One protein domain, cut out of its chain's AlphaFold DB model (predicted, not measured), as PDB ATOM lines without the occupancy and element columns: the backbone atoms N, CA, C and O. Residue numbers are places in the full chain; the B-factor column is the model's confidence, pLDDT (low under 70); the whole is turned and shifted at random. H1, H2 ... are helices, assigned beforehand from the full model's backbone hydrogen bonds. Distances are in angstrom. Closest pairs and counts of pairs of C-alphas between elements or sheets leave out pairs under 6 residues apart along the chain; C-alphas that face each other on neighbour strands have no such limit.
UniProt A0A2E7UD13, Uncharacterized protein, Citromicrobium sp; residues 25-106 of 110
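What this domain is: This is residues 25 to 106 of the 110 residues of an uncharacterized protein of Citromicrobium sp (UniProt A0A2E7UD13). One long helix, H4, makes the long axis of an elongated helical body; H3 folds back over its first part as the other arm of a splayed helical hairpin. At the far end of H4, H2 crosses it nearly at a right angle, and H1 slants from the start of H3 to the last residues of H4. The printed part has 82 residues with four named helices, in the order H1, H2, H3, H4, and no named strand; the class is all helix. It is only just compact, close to loose, with a radius of gyration of the C-alphas of 13.7 A, and its C-alphas span 43 by 24 by 17 A.

How they stand to each other: Begin with H4, residues 79 to 105, the longest helix. Look next at H3, residues 59 to 73, which touches H4 along residues 82 to 93 of H4 alone; the closest C-alphas are those of Val 70 and Glu 86, 5.1 A apart. These two helices form a helical hairpin, running opposite ways at a steep tilt of 42 degrees. Now go to residues 97 to 105 of H4, where H2, residues 47 to 57, touches it with C-alphas 51 and 98 as the closest pair, 6.1 A apart. H2 and H4 are about perpendicular, but only just, at 70.5 degrees. The same residues of H4, 97 to 105, touch H1, residues 25 to 40, which meets them with its residues 35 to 40 alone; the closest C-alphas are those of Ala 39 and Thr 105, 5.9 A apart. H1 and H4 run the same way at a steep tilt of 42 degrees. Farther back along H1, its residues 27 to 34 touch residues 61 to 65 of H3, with the C-alphas of Leu 31 and Gln 61 closest at 5.2 A. H1 and H3 run opposite ways at a tilt of 36 degrees, only just steep. H1, H3 and H4 make a bundle that is up and down, each of these helices running against the one before it in the chain. H1 also touches H2 with its residues 35 to 39 alone; the C-alphas of Gly 38 and Thr 54 are the closest, 5.0 A apart, and the two helices run opposite ways at a steep tilt of 56 degrees. H2 and H3 are close but not clearly touching, with the C-alphas of Arg 55 and Ile 62 closest at 7.6 A, and they are about perpendicular at 88 degrees. In H1, H2, H3 and H4 every O i to N i+4 pair is within hydrogen-bond range.

Where its parts are: Find C-alpha 79 at (-28.708, -4.992, 48.128); from there H4 runs 39.4 A to C-alpha 105 at (-16.531, -12.972, 11.509), with z falling along the way. H3 runs from residue 59 to residue 73, 20.5 A from first to last C-alpha. H2 runs from residue 47 to residue 57, 15.4 A. For H1 go to C-alpha 25 at (-34.294, -0.694, 21.409); the helix covers 22.9 A to C-alpha 40.

The domain as a whole: The two C-alphas farthest apart are those of Thr 45 and Gly 76, at 43.8 A; look for them in the links from H1 to H2 and from H3 to H4. The C-alphas of Glu 25 and Gly 106, the first and last printed residues, are 25.7 A apart. The printed part has no cut. The links from H2 to H3 and from H3 to H4 are tight, that from H1 to H2 is short, and no link is long. The mean pLDDT of the printed part is 97.1, and no printed residue is under 70.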
ATOM      1  N   GLU A  25     -34.388   0.050  22.677       96.12
ATOM      2  CA  GLU A  25     -34.294  -0.694  21.409       96.12
ATOM      3  C   GLU A  25     -33.408   0.008  20.371       96.12
ATOM      4  O   GLU A  25     -32.689  -0.642  19.605       96.12
ATOM      5  N   GLN A  26     -33.413   1.343  20.346       97.44
ATOM      6  CA  GLN A  26     -32.520   2.104  19.473       97.44
ATOM      7  C   GLN A  26     -31.053   1.921  19.881       97.44
ATOM      8  O   GLN A  26     -30.183   1.799  19.014       97.44
ATOM      9  N   ALA A  27     -30.763   1.869  21.184       97.19
ATOM     10  CA  ALA A  27     -29.420   1.603  21.687       97.19
ATOM     11  C   ALA A  27     -28.936   0.195  21.290       97.19
ATOM     12  O   ALA A  27     -27.809   0.064  20.812       97.19
ATOM     13  N   GLU A  28     -29.793  -0.824  21.404       98.06
ATOM     14  CA  GLU A  28     -29.516  -2.198  20.951       98.06
ATOM     15  C   GLU A  28     -29.250  -2.259  19.443       98.06
ATOM     16  O   GLU A  28     -28.255  -2.825  18.988       98.06
ATOM     17  N   THR A  29     -30.105  -1.606  18.652       98.00
ATOM     18  CA  THR A  29     -29.962  -1.543  17.191       98.00
ATOM     19  C   THR A  29     -28.633  -0.900  16.799       98.00
ATOM     20  O   THR A  29     -27.913  -1.414  15.939       98.00
ATOM     21  N   ARG A  30     -28.255   0.197  17.467       97.44
ATOM     22  CA  ARG A  30     -26.961   0.850  17.241       97.44
ATOM     23  C   ARG A  30     -25.781   0.002  17.681       97.44
ATOM     24  O   ARG A  30     -24.766   0.004  16.986       97.44
ATOM     25  N   LEU A  31     -25.895  -0.711  18.799       98.44
ATOM     26  CA  LEU A  31     -24.862  -1.646  19.223       98.44
ATOM     27  C   LEU A  31     -24.667  -2.722  18.154       98.44
ATOM     28  O   LEU A  31     -23.546  -2.902  17.692       98.44
ATOM     29  N   ARG A  32     -25.741  -3.366  17.685       98.25
ATOM     30  CA  ARG A  32     -25.658  -4.390  16.635       98.25
ATOM     31  C   ARG A  32     -25.021  -3.855  15.351       98.25
ATOM     32  O   ARG A  32     -24.135  -4.512  14.809       98.25
ATOM     33  N   GLY A  33     -25.415  -2.663  14.901       98.00
ATOM     34  CA  GLY A  33     -24.797  -2.015  13.739       98.00
ATOM     35  C   GLY A  33     -23.300  -1.753  13.937       98.00
ATOM     36  O   GLY A  33     -22.498  -2.046  13.051       98.00
ATOM     37  N   CYS A  34     -22.904  -1.279  15.124       98.31
ATOM     38  CA  CYS A  34     -21.495  -1.095  15.467       98.31
ATOM     39  C   CYS A  34     -20.727  -2.421  15.463       98.31
ATOM     40  O   CYS A  34     -19.660  -2.500  14.860       98.31
ATOM     41  N   LEU A  35     -21.268  -3.470  16.090       98.50
ATOM     42  CA  LEU A  35     -20.631  -4.787  16.147       98.50
ATOM     43  C   LEU A  35     -20.433  -5.375  14.749       98.50
ATOM     44  O   LEU A  35     -19.365  -5.903  14.463       98.50
ATOM     45  N   GLN A  36     -21.427  -5.245  13.867       98.06
ATOM     46  CA  GLN A  36     -21.327  -5.710  12.486       98.06
ATOM     47  C   GLN A  36     -20.239  -4.953  11.710       98.06
ATOM     48  O   GLN A  36     -19.399  -5.575  11.059       98.06
ATOM     49  N   ALA A  37     -20.222  -3.619  11.804       97.62
ATOM     50  CA  ALA A  37     -19.211  -2.793  11.143       97.62
ATOM     51  C   ALA A  37     -17.801  -3.050  11.706       97.62
ATOM     52  O   ALA A  37     -16.844  -3.208  10.950       97.62
ATOM     53  N   GLY A  38     -17.674  -3.149  13.029       96.56
ATOM     54  CA  GLY A  38     -16.415  -3.433  13.709       96.56
ATOM     55  C   GLY A  38     -15.888  -4.837  13.415       96.56
ATOM     56  O   GLY A  38     -14.686  -5.004  13.235       96.56
ATOM     57  N   ALA A  39     -16.769  -5.833  13.297       96.44
ATOM     58  CA  ALA A  39     -16.400  -7.196  12.917       96.44
ATOM     59  C   ALA A  39     -15.862  -7.284  11.480       96.44
ATOM     60  O   ALA A  39     -14.980  -8.099  11.204       96.44
ATOM     61  N   ALA A  40     -16.337  -6.432  10.564       95.25
ATOM     62  CA  ALA A  40     -15.830  -6.394   9.192       95.25
ATOM     63  C   ALA A  40     -14.332  -6.037   9.134       95.25
ATOM     64  O   ALA A  40     -13.601  -6.621   8.335       95.25
ATOM     65  N   GLY A  41     -13.877  -5.134  10.013       91.50
ATOM     66  CA  GLY A  41     -12.476  -4.711  10.138       91.50
ATOM     67  C   GLY A  41     -11.674  -5.412  11.242       91.50
ATOM     68  O   GLY A  41     -10.541  -5.015  11.508       91.50
ATOM     69  N   ALA A  42     -12.241  -6.416  11.915       94.56
ATOM     70  CA  ALA A  42     -11.596  -7.075  13.046       94.56
ATOM     71  C   ALA A  42     -10.428  -7.991  12.613       94.56
ATOM     72  O   ALA A  42     -10.482  -8.581  11.524       94.56
ATOM     73  N   PRO A  43      -9.400  -8.173  13.470       94.25
ATOM     74  CA  PRO A  43      -8.348  -9.161  13.246       94.25
ATOM     75  C   PRO A  43      -8.922 -10.558  12.983       94.25
ATOM     76  O   PRO A  43      -9.866 -10.991  13.641       94.25
ATOM     77  N   ARG A  44      -8.329 -11.281  12.029       92.56
ATOM     78  CA  ARG A  44      -8.724 -12.658  11.668       92.56
ATOM     79  C   ARG A  44      -7.825 -13.729  12.294       92.56
ATOM     80  O   ARG A  44      -7.889 -14.885  11.899       92.56
ATOM     81  N   THR A  45      -6.992 -13.337  13.255       91.94
ATOM     82  CA  THR A  45      -6.039 -14.200  13.971       91.94
ATOM     83  C   THR A  45      -6.714 -15.135  14.973       91.94
ATOM     84  O   THR A  45      -6.187 -16.211  15.238       91.94
ATOM     85  N   GLY A  46      -7.887 -14.766  15.492       93.00
ATOM     86  CA  GLY A  46      -8.667 -15.583  16.421       93.00
ATOM     87  C   GLY A  46      -9.905 -14.852  16.935       93.00
ATOM     88  O   GLY A  46     -10.004 -13.626  16.820       93.00
ATOM     89  N   LEU A  47     -10.866 -15.593  17.504       94.44
ATOM     90  CA  LEU A  47     -12.110 -14.998  18.007       94.44
ATOM     91  C   LEU A  47     -11.831 -14.013  19.146       94.44
ATOM     92  O   LEU A  47     -12.440 -12.948  19.202       94.44
ATOM     93  N   ARG A  48     -10.886 -14.342  20.031       95.06
ATOM     94  CA  ARG A  48     -10.515 -13.481  21.156       95.06
ATOM     95  C   ARG A  48     -10.052 -12.097  20.694       95.06
ATOM     96  O   ARG A  48     -10.552 -11.094  21.202       95.06
ATOM     97  N   ASP A  49      -9.149 -12.043  19.718       95.56
ATOM     98  CA  ASP A  49      -8.617 -10.782  19.187       95.56
ATOM     99  C   ASP A  49      -9.709  -9.961  18.497       95.56
ATOM    100  O   ASP A  49      -9.806  -8.749  18.707       95.56
ATOM    101  N   ALA A  50     -10.580 -10.626  17.730       96.81
ATOM    102  CA  ALA A  50     -11.726  -9.981  17.104       96.81
ATOM    103  C   ALA A  50     -12.676  -9.373  18.147       96.81
ATOM    104  O   ALA A  50     -13.075  -8.215  18.024       96.81
ATOM    105  N   VAL A  51     -12.986 -10.116  19.215       97.19
ATOM    106  CA  VAL A  51     -13.841  -9.638  20.309       97.19
ATOM    107  C   VAL A  51     -13.228  -8.425  21.001       97.19
ATOM    108  O   VAL A  51     -13.922  -7.428  21.198       97.19
ATOM    109  N   VAL A  52     -11.938  -8.466  21.341       97.19
ATOM    110  CA  VAL A  52     -11.250  -7.336  21.988       97.19
ATOM    111  C   VAL A  52     -11.268  -6.097  21.090       97.19
ATOM    112  O   VAL A  52     -11.665  -5.022  21.546       97.19
ATOM    113  N   ALA A  53     -10.905  -6.242  19.812       97.38
ATOM    114  CA  ALA A  53     -10.854  -5.131  18.866       97.38
ATOM    115  C   ALA A  53     -12.235  -4.497  18.637       97.38
ATOM    116  O   ALA A  53     -12.395  -3.279  18.751       97.38
ATOM    117  N   THR A  54     -13.262  -5.309  18.370       98.06
ATOM    118  CA  THR A  54     -14.621  -4.804  18.134       98.06
ATOM    119  C   THR A  54     -15.225  -4.190  19.399       98.06
ATOM    120  O   THR A  54     -15.883  -3.154  19.314       98.06
ATOM    121  N   ARG A  55     -14.972  -4.756  20.591       97.75
ATOM    122  CA  ARG A  55     -15.429  -4.160  21.860       97.75
ATOM    123  C   ARG A  55     -14.780  -2.811  22.132       97.75
ATOM    124  O   ARG A  55     -15.475  -1.908  22.585       97.75
ATOM    125  N   ALA A  56     -13.484  -2.665  21.855       97.62
ATOM    126  CA  ALA A  56     -12.796  -1.386  22.006       97.62
ATOM    127  C   ALA A  56     -13.417  -0.313  21.097       97.62
ATOM    128  O   ALA A  56     -13.676   0.802  21.548       97.62
ATOM    129  N   LEU A  57     -13.739  -0.675  19.851       97.56
ATOM    130  CA  LEU A  57     -14.375   0.222  18.888       97.56
ATOM    131  C   LEU A  57     -15.822   0.587  19.273       97.56
ATOM    132  O   LEU A  57     -16.222   1.741  19.139       97.56
ATOM    133  N   CYS A  58     -16.593  -0.371  19.794       98.12
ATOM    134  CA  CYS A  58     -18.006  -0.193  20.155       98.12
ATOM    135  C   CYS A  58     -18.251   0.135  21.637       98.12
ATOM    136  O   CYS A  58     -19.392   0.074  22.105       98.12
ATOM    137  N   ALA A  59     -17.206   0.476  22.398       97.44
ATOM    138  CA  ALA A  59     -17.290   0.683  23.842       97.44
ATOM    139  C   ALA A  59     -18.386   1.684  24.276       97.44
ATOM    140  O   ALA A  59     -19.102   1.382  25.238       97.44
ATOM    141  N   PRO A  60     -18.603   2.829  23.592       96.31
ATOM    142  CA  PRO A  60     -19.675   3.758  23.958       96.31
ATOM    143  C   PRO A  60     -21.080   3.140  23.858       96.31
ATOM    144  O   PRO A  60     -21.914   3.339  24.745       96.31
ATOM    145  N   GLN A  61     -21.343   2.369  22.802       97.50
ATOM    146  CA  GLN A  61     -22.621   1.699  22.563       97.50
ATOM    147  C   GLN A  61     -22.834   0.571  23.576       97.50
ATOM    148  O   GLN A  61     -23.909   0.481  24.165       97.50
ATOM    149  N   ILE A  62     -21.792  -0.225  23.847       98.12
ATOM    150  CA  ILE A  62     -21.824  -1.291  24.860       98.12
ATOM    151  C   ILE A  62     -22.143  -0.703  26.234       98.12
ATOM    152  O   ILE A  62     -23.021  -1.208  26.930       98.12
ATOM    153  N   LYS A  63     -21.482   0.398  26.619       97.56
ATOM    154  CA  LYS A  63     -21.721   1.064  27.907       97.56
ATOM    155  C   LYS A  63     -23.173   1.523  28.047       97.56
ATOM    156  O   LYS A  63     -23.756   1.370  29.117       97.56
ATOM    157  N   ARG A  64     -23.758   2.067  26.977       96.69
ATOM    158  CA  ARG A  64     -25.154   2.522  26.969       96.69
ATOM    159  C   ARG A  64     -26.139   1.361  27.090       96.69
ATOM    160  O   ARG A  64     -27.026   1.422  27.931       96.69
ATOM    161  N   VAL A  65     -25.967   0.309  26.288       98.31
ATOM    162  CA  VAL A  65     -26.821  -0.887  26.365       98.31
ATOM    163  C   VAL A  65     -26.713  -1.540  27.740       98.31
ATOM    164  O   VAL A  65     -27.736  -1.829  28.353       98.31
ATOM    165  N   ARG A  66     -25.494  -1.670  28.280       98.38
ATOM    166  CA  ARG A  66     -25.278  -2.166  29.642       98.38
ATOM    167  C   ARG A  66     -26.059  -1.346  30.664       98.38
ATOM    168  O   ARG A  66     -26.751  -1.930  31.482       98.38
ATOM    169  N   ALA A  67     -25.973  -0.016  30.613       97.50
ATOM    170  CA  ALA A  67     -26.697   0.845  31.548       97.50
ATOM    171  C   ALA A  67     -28.219   0.633  31.470       97.50
ATOM    172  O   ALA A  67     -28.860   0.491  32.507       97.50
ATOM    173  N   ASN A  68     -28.782   0.537  30.259       97.50
ATOM    174  CA  ASN A  68     -30.211   0.283  30.064       97.50
ATOM    175  C   ASN A  68     -30.634  -1.092  30.610       97.50
ATOM    176  O   ASN A  68     -31.627  -1.187  31.327       97.50
ATOM    177  N   ARG A  69     -29.874  -2.150  30.294       98.31
ATOM    178  CA  ARG A  69     -30.173  -3.517  30.747       98.31
ATOM    179  C   ARG A  69     -30.033  -3.667  32.256       98.31
ATOM    180  O   ARG A  69     -30.898  -4.269  32.875       98.31
ATOM    181  N   VAL A  70     -28.986  -3.088  32.846       98.19
ATOM    182  CA  VAL A  70     -28.791  -3.088  34.302       98.19
ATOM    183  C   VAL A  70     -29.938  -2.348  34.981       98.19
ATOM    184  O   VAL A  70     -30.561  -2.919  35.862       98.19
ATOM    185  N   ALA A  71     -30.288  -1.142  34.523       97.50
ATOM    186  CA  ALA A  71     -31.396  -0.383  35.103       97.50
ATOM    187  C   ALA A  71     -32.729  -1.155  35.067       97.50
ATOM    188  O   ALA A  71     -33.484  -1.109  36.035       97.50
ATOM    189  N   ALA A  72     -33.001  -1.882  33.978       97.81
ATOM    190  CA  ALA A  72     -34.178  -2.740  33.873       97.81
ATOM    191  C   ALA A  72     -34.094  -3.967  34.802       97.81
ATOM    192  O   ALA A  72     -35.054  -4.275  35.501       97.81
ATOM    193  N   ALA A  73     -32.945  -4.648  34.842       97.94
ATOM    194  CA  ALA A  73     -32.747  -5.862  35.636       97.94
ATOM    195  C   ALA A  73     -32.760  -5.603  37.150       97.94
ATOM    196  O   ALA A  73     -33.172  -6.466  37.919       97.94
ATOM    197  N   THR A  74     -32.322  -4.421  37.587       98.25
ATOM    198  CA  THR A  74     -32.273  -4.045  39.006       98.25
ATOM    199  C   THR A  74     -33.523  -3.305  39.476       98.25
ATOM    200  O   THR A  74     -33.583  -2.886  40.633       98.25
ATOM    201  N   GLN A  75     -34.518  -3.089  38.610       97.75
ATOM    202  CA  GLN A  75     -35.699  -2.306  38.960       97.75
ATOM    203  C   GLN A  75     -36.473  -2.961  40.113       97.75
ATOM    204  O   GLN A  75     -36.958  -4.083  40.003       97.75
ATOM    205  N   GLY A  76     -36.616  -2.232  41.224       97.44
ATOM    206  CA  GLY A  76     -37.322  -2.716  42.413       97.44
ATOM    207  C   GLY A  76     -36.538  -3.721  43.265       97.44
ATOM    208  O   GLY A  76     -37.099  -4.247  44.222       97.44
ATOM    209  N   LEU A  77     -35.263  -3.977  42.948       97.62
ATOM    210  CA  LEU A  77     -34.365  -4.800  43.759       97.62
ATOM    211  C   LEU A  77     -33.499  -3.924  44.673       97.62
ATOM    212  O   LEU A  77     -33.205  -2.772  44.350       97.62
ATOM    213  N   THR A  78     -33.047  -4.489  45.793       94.75
ATOM    214  CA  THR A  78     -32.080  -3.861  46.706       94.75
ATOM    215  C   THR A  78     -30.936  -4.822  47.029       94.75
ATOM    216  O   THR A  78     -31.047  -6.034  46.813       94.75
ATOM    217  N   ASP A  79     -29.832  -4.263  47.530       95.19
ATOM    218  CA  ASP A  79     -28.708  -4.992  48.128       95.19
ATOM    219  C   ASP A  79     -28.170  -6.126  47.225       95.19
ATOM    220  O   ASP A  79     -28.020  -5.960  46.011       95.19
ATOM    221  N   GLU A  80     -27.910  -7.304  47.796       97.12
ATOM    222  CA  GLU A  80     -27.348  -8.468  47.098       97.12
ATOM    223  C   GLU A  80     -28.184  -8.937  45.895       97.12
ATOM    224  O   GLU A  80     -27.660  -9.566  44.971       97.12
ATOM    225  N   ALA A  81     -29.498  -8.689  45.891       96.88
ATOM    226  CA  ALA A  81     -30.344  -9.053  44.759       96.88
ATOM    227  C   ALA A  81     -30.089  -8.131  43.560       96.88
ATOM    228  O   ALA A  81     -29.991  -8.617  42.431       96.88
ATOM    229  N   ALA A  82     -29.930  -6.826  43.804       97.56
ATOM    230  CA  ALA A  82     -29.583  -5.864  42.762       97.56
ATOM    231  C   ALA A  82     -28.177  -6.133  42.203       97.56
ATOM    232  O   ALA A  82     -27.997  -6.149  40.986       97.56
ATOM    233  N   GLU A  83     -27.200  -6.439  43.062       98.12
ATOM    234  CA  GLU A  83     -25.834  -6.759  42.624       98.12
ATOM    235  C   GLU A  83     -25.781  -8.009  41.739       98.12
ATOM    236  O   GLU A  83     -25.145  -8.005  40.682       98.12
ATOM    237  N   ARG A  84     -26.489  -9.081  42.127       98.25
ATOM    238  CA  ARG A  84     -26.577 -10.300  41.308       98.25
ATOM    239  C   ARG A  84     -27.252 -10.036  39.965       98.25
ATOM    240  O   ARG A  84     -26.781 -10.542  38.948       98.25
ATOM    241  N   ALA A  85     -28.316  -9.234  39.944       98.12
ATOM    242  CA  ALA A  85     -29.007  -8.871  38.710       98.12
ATOM    243  C   ALA A  85     -28.120  -8.030  37.771       98.12
ATOM    244  O   ALA A  85     -28.082  -8.292  36.569       98.12
ATOM    245  N   GLU A  86     -27.347  -7.075  38.301       98.12
ATOM    246  CA  GLU A  86     -26.379  -6.302  37.512       98.12
ATOM    247  C   GLU A  86     -25.292  -7.197  36.896       98.12
ATOM    248  O   GLU A  86     -24.954  -7.054  35.711       98.12
ATOM    249  N   GLN A  87     -24.727  -8.109  37.695       98.38
ATOM    250  CA  GLN A  87     -23.697  -9.040  37.233       98.38
ATOM    251  C   GLN A  87     -24.237  -9.934  36.120       98.38
ATOM    252  O   GLN A  87     -23.614 -10.024  35.061       98.38
ATOM    253  N   GLN A  88     -25.419 -10.517  36.322       98.44
ATOM    254  CA  GLN A  88     -26.064 -11.380  35.340       98.44
ATOM    255  C   GLN A  88     -26.335 -10.634  34.026       98.44
ATOM    256  O   GLN A  88     -25.889 -11.081  32.972       98.44
ATOM    257  N   ALA A  89     -26.945  -9.447  34.084       98.31
ATOM    258  CA  ALA A  89     -27.210  -8.633  32.896       98.31
ATOM    259  C   ALA A  89     -25.920  -8.238  32.149       98.31
ATOM    260  O   ALA A  89     -25.898  -8.127  30.921       98.31
ATOM    261  N   THR A  90     -24.820  -8.024  32.881       98.19
ATOM    262  CA  THR A  90     -23.513  -7.721  32.283       98.19
ATOM    263  C   THR A  90     -22.900  -8.950  31.604       98.19
ATOM    264  O   THR A  90     -22.323  -8.809  30.523       98.19
ATOM    265  N   LEU A  91     -22.998 -10.134  32.216       98.38
ATOM    266  CA  LEU A  91     -22.497 -11.388  31.648       98.38
ATOM    267  C   LEU A  91     -23.267 -11.770  30.383       98.38
ATOM    268  O   LEU A  91     -22.643 -11.985  29.349       98.38
ATOM    269  N   GLU A  92     -24.597 -11.718  30.425       98.44
ATOM    270  CA  GLU A  92     -25.452 -11.986  29.262       98.44
ATOM    271  C   GLU A  92     -25.103 -11.074  28.083       98.44
ATOM    272  O   GLU A  92     -24.887 -11.543  26.965       98.44
ATOM    273  N   LEU A  93     -24.937  -9.769  28.332       98.44
ATOM    274  CA  LEU A  93     -24.509  -8.834  27.294       98.44
ATOM    275  C   LEU A  93     -23.122  -9.187  26.729       98.44
ATOM    276  O   LEU A  93     -22.887  -9.058  25.526       98.44
ATOM    277  N   ASN A  94     -22.178  -9.604  27.578       97.75
ATOM    278  CA  ASN A  94     -20.845  -9.993  27.124       97.75
ATOM    279  C   ASN A  94     -20.886 -11.227  26.216       97.75
ATOM    280  O   ASN A  94     -20.206 -11.227  25.184       97.75
ATOM    281  N   ASP A  95     -21.688 -12.223  26.581       97.62
ATOM    282  CA  ASP A  95     -21.851 -13.463  25.825       97.62
ATOM    283  C   ASP A  95     -22.542 -13.202  24.484       97.62
ATOM    284  O   ASP A  95     -22.072 -13.658  23.439       97.62
ATOM    285  N   GLU A  96     -23.592 -12.378  24.476       98.19
ATOM    286  CA  GLU A  96     -24.269 -11.951  23.250       98.19
ATOM    287  C   GLU A  96     -23.328 -11.210  22.294       98.19
ATOM    288  O   GLU A  96     -23.344 -11.463  21.087       98.19
ATOM    289  N   ILE A  97     -22.482 -10.313  22.814       98.00
ATOM    290  CA  ILE A  97     -21.485  -9.596  22.008       98.00
ATOM    291  C   ILE A  97     -20.482 -10.580  21.402       98.00
ATOM    292  O   ILE A  97     -20.195 -10.498  20.205       98.00
ATOM    293  N   ALA A  98     -19.950 -11.506  22.203       96.69
ATOM    294  CA  ALA A  98     -18.991 -12.497  21.726       96.69
ATOM    295  C   ALA A  98     -19.608 -13.390  20.639       96.69
ATOM    296  O   ALA A  98     -19.002 -13.585  19.583       96.69
ATOM    297  N   LEU A  99     -20.842 -13.856  20.852       97.25
ATOM    298  CA  LEU A  99     -21.590 -14.660  19.891       97.25
ATOM    299  C   LEU A  99     -21.881 -13.887  18.598       97.25
ATOM    300  O   LEU A  99     -21.704 -14.421  17.504       97.25
ATOM    301  N   ALA A 100     -22.302 -12.625  18.697       97.38
ATOM    302  CA  ALA A 100     -22.550 -11.783  17.530       97.38
ATOM    303  C   ALA A 100     -21.277 -11.609  16.689       97.38
ATOM    304  O   ALA A 100     -21.313 -11.787  15.473       97.38
ATOM    305  N   ILE A 101     -20.139 -11.330  17.330       97.19
ATOM    306  CA  ILE A 101     -18.851 -11.175  16.645       97.19
ATOM    307  C   ILE A 101     -18.407 -12.497  16.012       97.19
ATOM    308  O   ILE A 101     -17.982 -12.495  14.856       97.19
ATOM    309  N   ALA A 102     -18.550 -13.627  16.709       96.62
ATOM    310  CA  ALA A 102     -18.282 -14.950  16.144       96.62
ATOM    311  C   ALA A 102     -19.110 -15.192  14.872       96.62
ATOM    312  O   ALA A 102     -18.569 -15.586  13.839       96.62
ATOM    313  N   ASN A 103     -20.402 -14.859  14.905       96.75
ATOM    314  CA  ASN A 103     -21.294 -14.998  13.756       96.75
ATOM    315  C   ASN A 103     -20.927 -14.060  12.595       96.75
ATOM    316  O   ASN A 103     -20.935 -14.488  11.444       96.75
ATOM    317  N   PHE A 104     -20.574 -12.802  12.869       96.69
ATOM    318  CA  PHE A 104     -20.194 -11.841  11.826       96.69
ATOM    319  C   PHE A 104     -18.833 -12.146  11.194       96.69
ATOM    320  O   PHE A 104     -18.625 -11.891  10.009       96.69
ATOM    321  N   THR A 105     -17.894 -12.678  11.976       95.75
ATOM    322  CA  THR A 105     -16.531 -12.972  11.509       95.75
ATOM    323  C   THR A 105     -16.373 -14.389  10.959       95.75
ATOM    324  O   THR A 105     -15.454 -14.628  10.176       95.75
ATOM    325  N   GLY A 106     -17.242 -15.322  11.357       95.12
ATOM    326  CA  GLY A 106     -17.109 -16.757  11.096       95.12
ATOM    327  C   GLY A 106     -16.075 -17.462  11.985       95.12
ATOM    328  O   GLY A 106     -15.816 -18.650  11.786       95.12
TER     329      GLY A 106